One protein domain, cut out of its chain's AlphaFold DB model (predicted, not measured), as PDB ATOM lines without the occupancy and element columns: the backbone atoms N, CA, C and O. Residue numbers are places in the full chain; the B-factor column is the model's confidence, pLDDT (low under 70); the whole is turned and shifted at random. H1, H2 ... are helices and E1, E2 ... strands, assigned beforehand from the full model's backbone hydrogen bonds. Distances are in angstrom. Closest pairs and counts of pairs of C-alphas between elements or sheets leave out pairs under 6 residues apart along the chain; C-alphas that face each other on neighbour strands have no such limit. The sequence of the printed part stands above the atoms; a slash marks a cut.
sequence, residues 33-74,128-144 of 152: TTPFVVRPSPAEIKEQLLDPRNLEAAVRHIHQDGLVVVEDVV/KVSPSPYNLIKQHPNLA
ATOM      1  N   THR A  33     -28.153 -45.020 -27.218       85.12
ATOM      2  CA  THR A  33     -28.734 -45.452 -28.499       85.12
ATOM      3  C   THR A  33     -30.245 -45.239 -28.547       85.12
ATOM      4  O   THR A  33     -30.849 -45.354 -29.609       85.12
ATOM      5  N   THR A  34     -30.874 -44.957 -27.404       91.00
ATOM      6  CA  THR A  34     -32.295 -44.620 -27.321       91.00
ATOM      7  C   THR A  34     -32.476 -43.104 -27.321       91.00
ATOM      8  O   THR A  34     -31.792 -42.431 -26.539       91.00
ATOM      9  N   PRO A  35     -33.385 -42.562 -28.153       92.88
ATOM     10  CA  PRO A  35     -33.642 -41.131 -28.195       92.88
ATOM     11  C   PRO A  35     -34.252 -40.642 -26.883       92.88
ATOM     12  O   PRO A  35     -34.936 -41.389 -26.179       92.88
ATOM     13  N   PHE A  36     -34.028 -39.368 -26.568       95.00
ATOM     14  CA  PHE A  36     -34.722 -38.732 -25.459       95.00
ATOM     15  C   PHE A  36     -36.212 -38.579 -25.772       95.00
ATOM     16  O   PHE A  36     -36.593 -38.262 -26.900       95.00
ATOM     17  N   VAL A  37     -37.042 -38.778 -24.750       96.62
ATOM     18  CA  VAL A  37     -38.497 -38.777 -24.863       96.62
ATOM     19  C   VAL A  37     -39.080 -37.671 -23.988       96.62
ATOM     20  O   VAL A  37     -38.853 -37.643 -22.778       96.62
ATOM     21  N   VAL A  38     -39.866 -36.787 -24.596       96.12
ATOM     22  CA  VAL A  38     -40.724 -35.813 -23.917       96.12
ATOM     23  C   VAL A  38     -42.134 -36.381 -23.851       96.12
ATOM     24  O   VAL A  38     -42.691 -36.787 -24.869       96.12
ATOM     25  N   ARG A  39     -42.714 -36.376 -22.649       96.44
ATOM     26  CA  ARG A  39     -44.104 -36.767 -22.387       96.44
ATOM     27  C   ARG A  39     -44.892 -35.528 -21.979       96.44
ATOM     28  O   ARG A  39     -44.802 -35.138 -20.812       96.44
ATOM     29  N   PRO A  40     -45.602 -34.879 -22.914       95.44
ATOM     30  CA  PRO A  40     -46.376 -33.696 -22.588       95.44
ATOM     31  C   PRO A  40     -47.489 -34.038 -21.594       95.44
ATOM     32  O   PRO A  40     -48.099 -35.107 -21.632       95.44
ATOM     33  N   SER A  41     -47.769 -33.107 -20.696       95.75
ATOM     34  CA  SER A  41     -48.922 -33.173 -19.812       95.75
ATOM     35  C   SER A  41     -50.235 -33.035 -20.598       95.75
ATOM     36  O   SER A  41     -50.255 -32.460 -21.690       95.75
ATOM     37  N   PRO A  42     -51.380 -33.459 -20.030       94.38
ATOM     38  CA  PRO A  42     -52.682 -33.256 -20.667       94.38
ATOM     39  C   PRO A  42     -52.984 -31.787 -21.001       94.38
ATOM     40  O   PRO A  42     -53.679 -31.506 -21.976       94.38
ATOM     41  N   ALA A  43     -52.454 -30.846 -20.210       94.50
ATOM     42  CA  ALA A  43     -52.577 -29.418 -20.478       94.50
ATOM     43  C   ALA A  43     -51.772 -29.008 -21.722       94.50
ATOM     44  O   ALA A  43     -52.315 -28.347 -22.599       94.50
ATOM     45  N   GLU A  44     -50.519 -29.453 -21.844       93.56
ATOM     46  CA  GLU A  44     -49.682 -29.177 -23.021       93.56
ATOM     47  C   GLU A  44     -50.259 -29.794 -24.302       93.56
ATOM     48  O   GLU A  44     -50.219 -29.158 -25.354       93.56
ATOM     49  N   ILE A  45     -50.844 -30.997 -24.220       92.50
ATOM     50  CA  ILE A  45     -51.548 -31.627 -25.350       92.50
ATOM     51  C   ILE A  45     -52.768 -30.800 -25.761       92.50
ATOM     52  O   ILE A  45     -52.946 -30.509 -26.945       92.50
ATOM     53  N   LYS A  46     -53.594 -30.386 -24.792       90.19
ATOM     54  CA  LYS A  46     -54.795 -29.584 -25.051       90.19
ATOM     55  C   LYS A  46     -54.459 -28.234 -25.690       90.19
ATOM     56  O   LYS A  46     -55.127 -27.831 -26.637       90.19
ATOM     57  N   GLU A  47     -53.428 -27.561 -25.190       90.12
ATOM     58  CA  GLU A  47     -52.979 -26.259 -25.701       90.12
ATOM     59  C   GLU A  47     -52.062 -26.383 -26.935       90.12
ATOM     60  O   GLU A  47     -51.704 -25.378 -27.551       90.12
ATOM     61  N   GLN A  48     -51.684 -27.613 -27.309       88.62
ATOM     62  CA  GLN A  48     -50.691 -27.929 -28.341       88.62
ATOM     63  C   GLN A  48     -49.385 -27.143 -28.172       88.62
ATOM     64  O   GLN A  48     -48.785 -26.692 -29.148       88.62
ATOM     65  N   LEU A  49     -48.942 -26.954 -26.934       90.88
ATOM     66  CA  LEU A  49     -47.776 -26.140 -26.620       90.88
ATOM     67  C   LEU A  49     -47.018 -26.767 -25.458       90.88
ATOM     68  O   LEU A  49     -47.584 -26.948 -24.385       90.88
ATOM     69  N   LEU A  50     -45.738 -27.068 -25.677       92.88
ATOM     70  CA  LEU A  50     -44.859 -27.524 -24.605       92.88
ATOM     71  C   LEU A  50     -44.606 -26.391 -23.616       92.88
ATOM     72  O   LEU A  50     -44.367 -25.241 -24.002       92.88
ATOM     73  N   ASP A  51     -44.595 -26.735 -22.337       94.12
ATOM     74  CA  ASP A  51     -44.166 -25.829 -21.292       94.12
ATOM     75  C   ASP A  51     -42.659 -25.514 -21.433       94.12
ATOM     76  O   ASP A  51     -41.919 -26.211 -22.141       94.12
ATOM     77  N   PRO A  52     -42.154 -24.463 -20.763       93.62
ATOM     78  CA  PRO A  52     -40.755 -24.069 -20.900       93.62
ATOM     79  C   PRO A  52     -39.738 -25.157 -20.525       93.62
ATOM     80  O   PRO A  52     -38.625 -25.146 -21.050       93.62
ATOM     81  N   ARG A  53     -40.086 -26.084 -19.622       94.75
ATOM     82  CA  ARG A  53     -39.179 -27.148 -19.163       94.75
ATOM     83  C   ARG A  53     -39.090 -28.257 -20.202       94.75
ATOM     84  O   ARG A  53     -37.986 -28.659 -20.565       94.75
ATOM     85  N   ASN A  54     -40.230 -28.710 -20.711       95.44
ATOM     86  CA  ASN A  54     -40.280 -29.703 -21.778       95.44
ATOM     87  C   ASN A  54     -39.684 -29.156 -23.079       95.44
ATOM     88  O   ASN A  54     -38.961 -29.875 -23.770       95.44
ATOM     89  N   LEU A  55     -39.904 -27.873 -23.380       94.50
ATOM     90  CA  LEU A  55     -39.295 -27.217 -24.535       94.50
ATOM     91  C   LEU A  55     -37.764 -27.136 -24.420       94.50
ATOM     92  O   LEU A  55     -37.072 -27.458 -25.385       94.50
ATOM     93  N   GLU A  56     -37.223 -26.739 -23.261       94.12
ATOM     94  CA  GLU A  56     -35.768 -26.726 -23.030       94.12
ATOM     95  C   GLU A  56     -35.173 -28.123 -23.196       94.12
ATOM     96  O   GLU A  56     -34.207 -28.296 -23.943       94.12
ATOM     97  N   ALA A  57     -35.795 -29.129 -22.577       93.88
ATOM     98  CA  ALA A  57     -35.341 -30.506 -22.671       93.88
ATOM     99  C   ALA A  57     -35.371 -31.013 -24.120       93.88
ATOM    100  O   ALA A  57     -34.417 -31.667 -24.551       93.88
ATOM    101  N   ALA A  58     -36.417 -30.690 -24.885       93.94
ATOM    102  CA  ALA A  58     -36.521 -31.062 -26.291       93.94
ATOM    103  C   ALA A  58     -35.397 -30.438 -27.127       93.94
ATOM    104  O   ALA A  58     -34.680 -31.147 -27.833       93.94
ATOM    105  N   VAL A  59     -35.194 -29.123 -27.007       93.31
ATOM    106  CA  VAL A  59     -34.159 -28.399 -27.761       93.31
ATOM    107  C   VAL A  59     -32.758 -28.895 -27.397       93.31
ATOM    108  O   VAL A  59     -31.933 -29.132 -28.281       93.31
ATOM    109  N   ARG A  60     -32.494 -29.128 -26.106       91.62
ATOM    110  CA  ARG A  60     -31.203 -29.637 -25.641       91.62
ATOM    111  C   ARG A  60     -30.864 -30.995 -26.255       91.62
ATOM    112  O   ARG A  60     -29.728 -31.174 -26.689       91.62
ATOM    113  N   HIS A  61     -31.808 -31.934 -26.313       91.94
ATOM    114  CA  HIS A  61     -31.536 -33.259 -26.884       91.94
ATOM    115  C   HIS A  61     -31.518 -33.260 -28.412       91.94
ATOM    116  O   HIS A  61     -30.739 -34.005 -28.993       91.94
ATOM    117  N   ILE A  62     -32.240 -32.356 -29.081       91.44
ATOM    118  CA  ILE A  62     -32.026 -32.132 -30.520       91.44
ATOM    119  C   ILE A  62     -30.577 -31.692 -30.782       91.44
ATOM    120  O   ILE A  62     -29.951 -32.182 -31.715       91.44
ATOM    121  N   HIS A  63     -30.006 -30.815 -29.950       88.75
ATOM    122  CA  HIS A  63     -28.609 -30.390 -30.106       88.75
ATOM    123  C   HIS A  63     -27.589 -31.479 -29.743       88.75
ATOM    124  O   HIS A  63     -26.522 -31.533 -30.348       88.75
ATOM    125  N   GLN A  64     -27.874 -32.292 -28.724       89.81
ATOM    126  CA  GLN A  64     -26.942 -33.310 -28.220       89.81
ATOM    127  C   GLN A  64     -26.977 -34.593 -29.051       89.81
ATOM    128  O   GLN A  64     -25.923 -35.132 -29.380       89.81
ATOM    129  N   ASP A  65     -28.179 -35.045 -29.404       88.88
ATOM    130  CA  ASP A  65     -28.430 -36.372 -29.965       88.88
ATOM    131  C   ASP A  65     -28.953 -36.304 -31.414       88.88
ATOM    132  O   ASP A  65     -29.019 -37.323 -32.097       88.88
ATOM    133  N   GLY A  66     -29.336 -35.117 -31.909       90.00
ATOM    134  CA  GLY A  66     -29.902 -34.932 -33.253       90.00
ATOM    135  C   GLY A  66     -31.355 -35.397 -33.400       90.00
ATOM    136  O   GLY A  66     -31.936 -35.250 -34.473       90.00
ATOM    137  N   LEU A  67     -31.951 -35.948 -32.337       92.06
ATOM    138  CA  LEU A  67     -33.284 -36.541 -32.339       92.06
ATOM    139  C   LEU A  67     -33.944 -36.397 -30.963       92.06
ATOM    140  O   LEU A  67     -33.318 -36.604 -29.926       92.06
ATOM    141  N   VAL A  68     -35.241 -36.105 -30.965       94.06
ATOM    142  CA  VAL A  68     -36.107 -36.184 -29.788       94.06
ATOM    143  C   VAL A  68     -37.442 -36.798 -30.191       94.06
ATOM    144  O   VAL A  68     -37.923 -36.563 -31.299       94.06
ATOM    145  N   VAL A  69     -38.044 -37.570 -29.292       95.31
ATOM    146  CA  VAL A  69     -39.406 -38.089 -29.442       95.31
ATOM    147  C   VAL A  69     -40.333 -37.270 -28.552       95.31
ATOM    148  O   VAL A  69     -40.047 -37.088 -27.370       95.31
ATOM    149  N   VAL A  70     -41.444 -36.786 -29.103       95.25
ATOM    150  CA  VAL A  70     -42.545 -36.211 -28.322       95.25
ATOM    151  C   VAL A  70     -43.706 -37.190 -28.410       95.25
ATOM    152  O   VAL A  70     -44.260 -37.402 -29.489       95.25
ATOM    153  N   GLU A  71     -44.007 -37.851 -27.299       94.94
ATOM    154  CA  GLU A  71     -45.010 -38.917 -27.255       94.94
ATOM    155  C   GLU A  71     -46.439 -38.360 -27.257       94.94
ATOM    156  O   GLU A  71     -46.695 -37.259 -26.770       94.94
ATOM    157  N   ASP A  72     -47.362 -39.149 -27.817       93.50
ATOM    158  CA  ASP A  72     -48.818 -38.974 -27.714       93.50
ATOM    159  C   ASP A  72     -49.359 -37.593 -28.131       93.50
ATOM    160  O   ASP A  72     -50.381 -37.116 -27.645       93.50
ATOM    161  N   VAL A  73     -48.681 -36.956 -29.087       93.44
ATOM    162  CA  VAL A  73     -49.048 -35.638 -29.627       93.44
ATOM    163  C   VAL A  73     -50.344 -35.660 -30.434       93.44
ATOM    164  O   VAL A  73     -51.115 -34.698 -30.414       93.44
ATOM    165  N   VAL A  74     -50.554 -36.725 -31.204       93.56
ATOM    166  CA  VAL A  74     -51.697 -36.855 -32.108       93.56
ATOM    167  C   VAL A  74     -52.663 -37.883 -31.524       93.56
ATOM    168  O   VAL A  74     -52.231 -38.997 -31.221       93.56
ATOM    169  N   LYS A 128     -48.852 -27.586 -33.141       85.69
ATOM    170  CA  LYS A 128     -47.942 -26.564 -32.589       85.69
ATOM    171  C   LYS A 128     -46.991 -27.080 -31.507       85.69
ATOM    172  O   LYS A 128     -46.107 -26.344 -31.079       85.69
ATOM    173  N   VAL A 129     -47.143 -28.334 -31.085       82.38
ATOM    174  CA  VAL A 129     -46.367 -28.888 -29.965       82.38
ATOM    175  C   VAL A 129     -44.916 -29.193 -30.351       82.38
ATOM    176  O   VAL A 129     -44.049 -29.294 -29.488       82.38
ATOM    177  N   SER A 130     -44.623 -29.313 -31.650       70.19
ATOM    178  CA  SER A 130     -43.256 -29.528 -32.114       70.19
ATOM    179  C   SER A 130     -42.404 -28.295 -31.806       70.19
ATOM    180  O   SER A 130     -42.830 -27.174 -32.111       70.19
ATOM    181  N   PRO A 131     -41.170 -28.464 -31.292       65.88
ATOM    182  CA  PRO A 131     -40.204 -27.378 -31.240       65.88
ATOM    183  C   PRO A 131     -40.092 -26.761 -32.634       65.88
ATOM    184  O   PRO A 131     -39.767 -27.444 -33.606       65.88
ATOM    185  N   SER A 132     -40.433 -25.477 -32.752       65.25
ATOM    186  CA  SER A 132     -40.396 -24.801 -34.043       65.25
ATOM    187  C   SER A 132     -38.973 -24.847 -34.613       65.25
ATOM    188  O   SER A 132     -38.029 -24.559 -33.867       65.25
ATOM    189  N   PRO A 133     -38.786 -25.100 -35.923       62.59
ATOM    190  CA  PRO A 133     -37.483 -24.958 -36.573       62.59
ATOM    191  C   PRO A 133     -36.848 -23.593 -36.294       62.59
ATOM    192  O   PRO A 133     -35.636 -23.489 -36.150       62.59
ATOM    193  N   TYR A 134     -37.661 -22.545 -36.112       60.03
ATOM    194  CA  TYR A 134     -37.178 -21.220 -35.731       60.03
ATOM    195  C   TYR A 134     -36.482 -21.188 -34.364       60.03
ATOM    196  O   TYR A 134     -35.510 -20.451 -34.206       60.03
ATOM    197  N   ASN A 135     -36.935 -21.983 -33.391       63.19
ATOM    198  CA  ASN A 135     -36.289 -22.075 -32.079       63.19
ATOM    199  C   ASN A 135     -34.937 -22.795 -32.171       63.19
ATOM    200  O   ASN A 135     -34.018 -22.445 -31.437       63.19
ATOM    201  N   LEU A 136     -34.803 -23.744 -33.102       60.59
ATOM    202  CA  LEU A 136     -33.556 -24.468 -33.360       60.59
ATOM    203  C   LEU A 136     -32.550 -23.605 -34.139       60.59
ATOM    204  O   LEU A 136     -31.389 -23.489 -33.756       60.59
ATOM    205  N   ILE A 137     -33.007 -22.932 -35.198       60.09
ATOM    206  CA  ILE A 137     -32.156 -22.138 -36.099       60.09
ATOM    207  C   ILE A 137     -31.605 -20.887 -35.395       60.09
ATOM    208  O   ILE A 137     -30.444 -20.530 -35.592       60.09
ATOM    209  N   LYS A 138     -32.390 -20.227 -34.532       58.09
ATOM    210  CA  LYS A 138     -31.936 -19.008 -33.832       58.09
ATOM    211  C   LYS A 138     -30.836 -19.258 -32.797       58.09
ATOM    212  O   LYS A 138     -30.096 -18.329 -32.489       58.09
ATOM    213  N   GLN A 139     -30.715 -20.474 -32.262       55.12
ATOM    214  CA  GLN A 139     -29.698 -20.790 -31.252       55.12
ATOM    215  C   GLN A 139     -28.309 -21.061 -31.853       55.12
ATOM    216  O   GLN A 139     -27.322 -20.990 -31.125       55.12
ATOM    217  N   HIS A 140     -28.211 -21.294 -33.171       49.66
ATOM    218  CA  HIS A 140     -26.943 -21.503 -33.886       49.66
ATOM    219  C   HIS A 140     -26.934 -20.809 -35.262       49.66
ATOM    220  O   HIS A 140     -27.047 -21.477 -36.290       49.66
ATOM    221  N   PRO A 141     -26.724 -19.480 -35.329       52.44
ATOM    222  CA  PRO A 141     -26.697 -18.738 -36.596       52.44
ATOM    223  C   PRO A 141     -25.527 -19.101 -37.537       52.44
ATOM    224  O   PRO A 141     -25.449 -18.561 -38.633       52.44
ATOM    225  N   ASN A 142     -24.618 -20.001 -37.142       49.31
ATOM    226  CA  ASN A 142     -23.337 -20.246 -37.819       49.31
ATOM    227  C   ASN A 142     -23.177 -21.643 -38.451       49.31
ATOM    228  O   ASN A 142     -22.057 -22.072 -38.727       49.31
ATOM    229  N   LEU A 143     -24.267 -22.375 -38.706       48.28
ATOM    230  CA  LEU A 143     -24.155 -23.693 -39.352       48.28
ATOM    231  C   LEU A 143     -23.729 -23.610 -40.835       48.28
ATOM    232  O   LEU A 143     -23.178 -24.575 -41.357       48.28
ATOM    233  N   ALA A 144     -23.907 -22.456 -41.488       45.88
ATOM    234  CA  ALA A 144     -23.502 -22.234 -42.880       45.88
ATOM    235  C   ALA A 144     -21.976 -22.115 -43.085       45.88
ATOM    236  O   ALA A 144     -21.505 -22.253 -44.209       45.88
TER     237      ALA A 144
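This is residues 33 to 74 and 128 to 144 of the 152 residues of an uncharacterized protein of Cytospora leucostoma (UniProt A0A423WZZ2). One longer helix, H2, packs with residues 54 to 65 over a very small sheet of two parallel strands, E1 and E2, and a short helix, H3, lies close to H2 on its side away from the sheet. Another short helix, H1, sits off at one end, apart from H2. The printed part has 59 residues, with two named strands and three named helices in the order E1, H1, H2, E2, H3, and its class is mostly helix. It is compact, with a radius of gyration of the C-alphas of 11.8 A, and spans 38 by 26 by 19 A.

E1, residues 36 to 38, and E2, residues 68 to 70, are parallel neighbours at 26 degrees, with N 38 and O 69 within hydrogen-bond range at 2.8 A and N 69 and O 36 at 2.9 A. H1, residues 42 to 47, and H2, residues 52 to 65, come between them in the chain, a strand-helix-strand unit, two parallel neighbour strands joined through helices, with a right-handed crossover. H1 and H2 are apart. The closest C-alphas of E1 and H2 are those of Val 38 and Asn 54, 6.5 A. Those of H2 and E2 are Ile 62 and Val 68, 5.8 A. H3, residues 133 to 139, is close to H2 but not clearly touching, Val 59 and Leu 136 having the closest C-alphas at 6.9 A. Their lines are about perpendicular, at 79 degrees. Every O i to N i+4 pair is within hydrogen-bond range in H1 and H2, and 2 of 3 in H3.

E1 begins at C-alpha 36 (-34.722, -38.732, -25.459) and measures 6.8 A; H1 measures 8.6 A. H2 runs 19.6 A from C-alpha 52 (-40.755, -24.069, -20.900). E2 measures 6.6 A, and H3, 10.3 A, ends at C-alpha 139 (-29.698, -20.790, -31.252).

The C-alphas of Pro 42 and Ala 144, the two farthest apart, are 38.3 A apart. Residues 75 to 127 are not printed, and C-alphas 74 and 128 are 11.0 A apart across this cut. The links that are printed whole, E1 to H1, H1 to H2 and H2 to E2, are tight. Mean pLDDT of the printed part is 83.7, with residues 131 to 144 under 70.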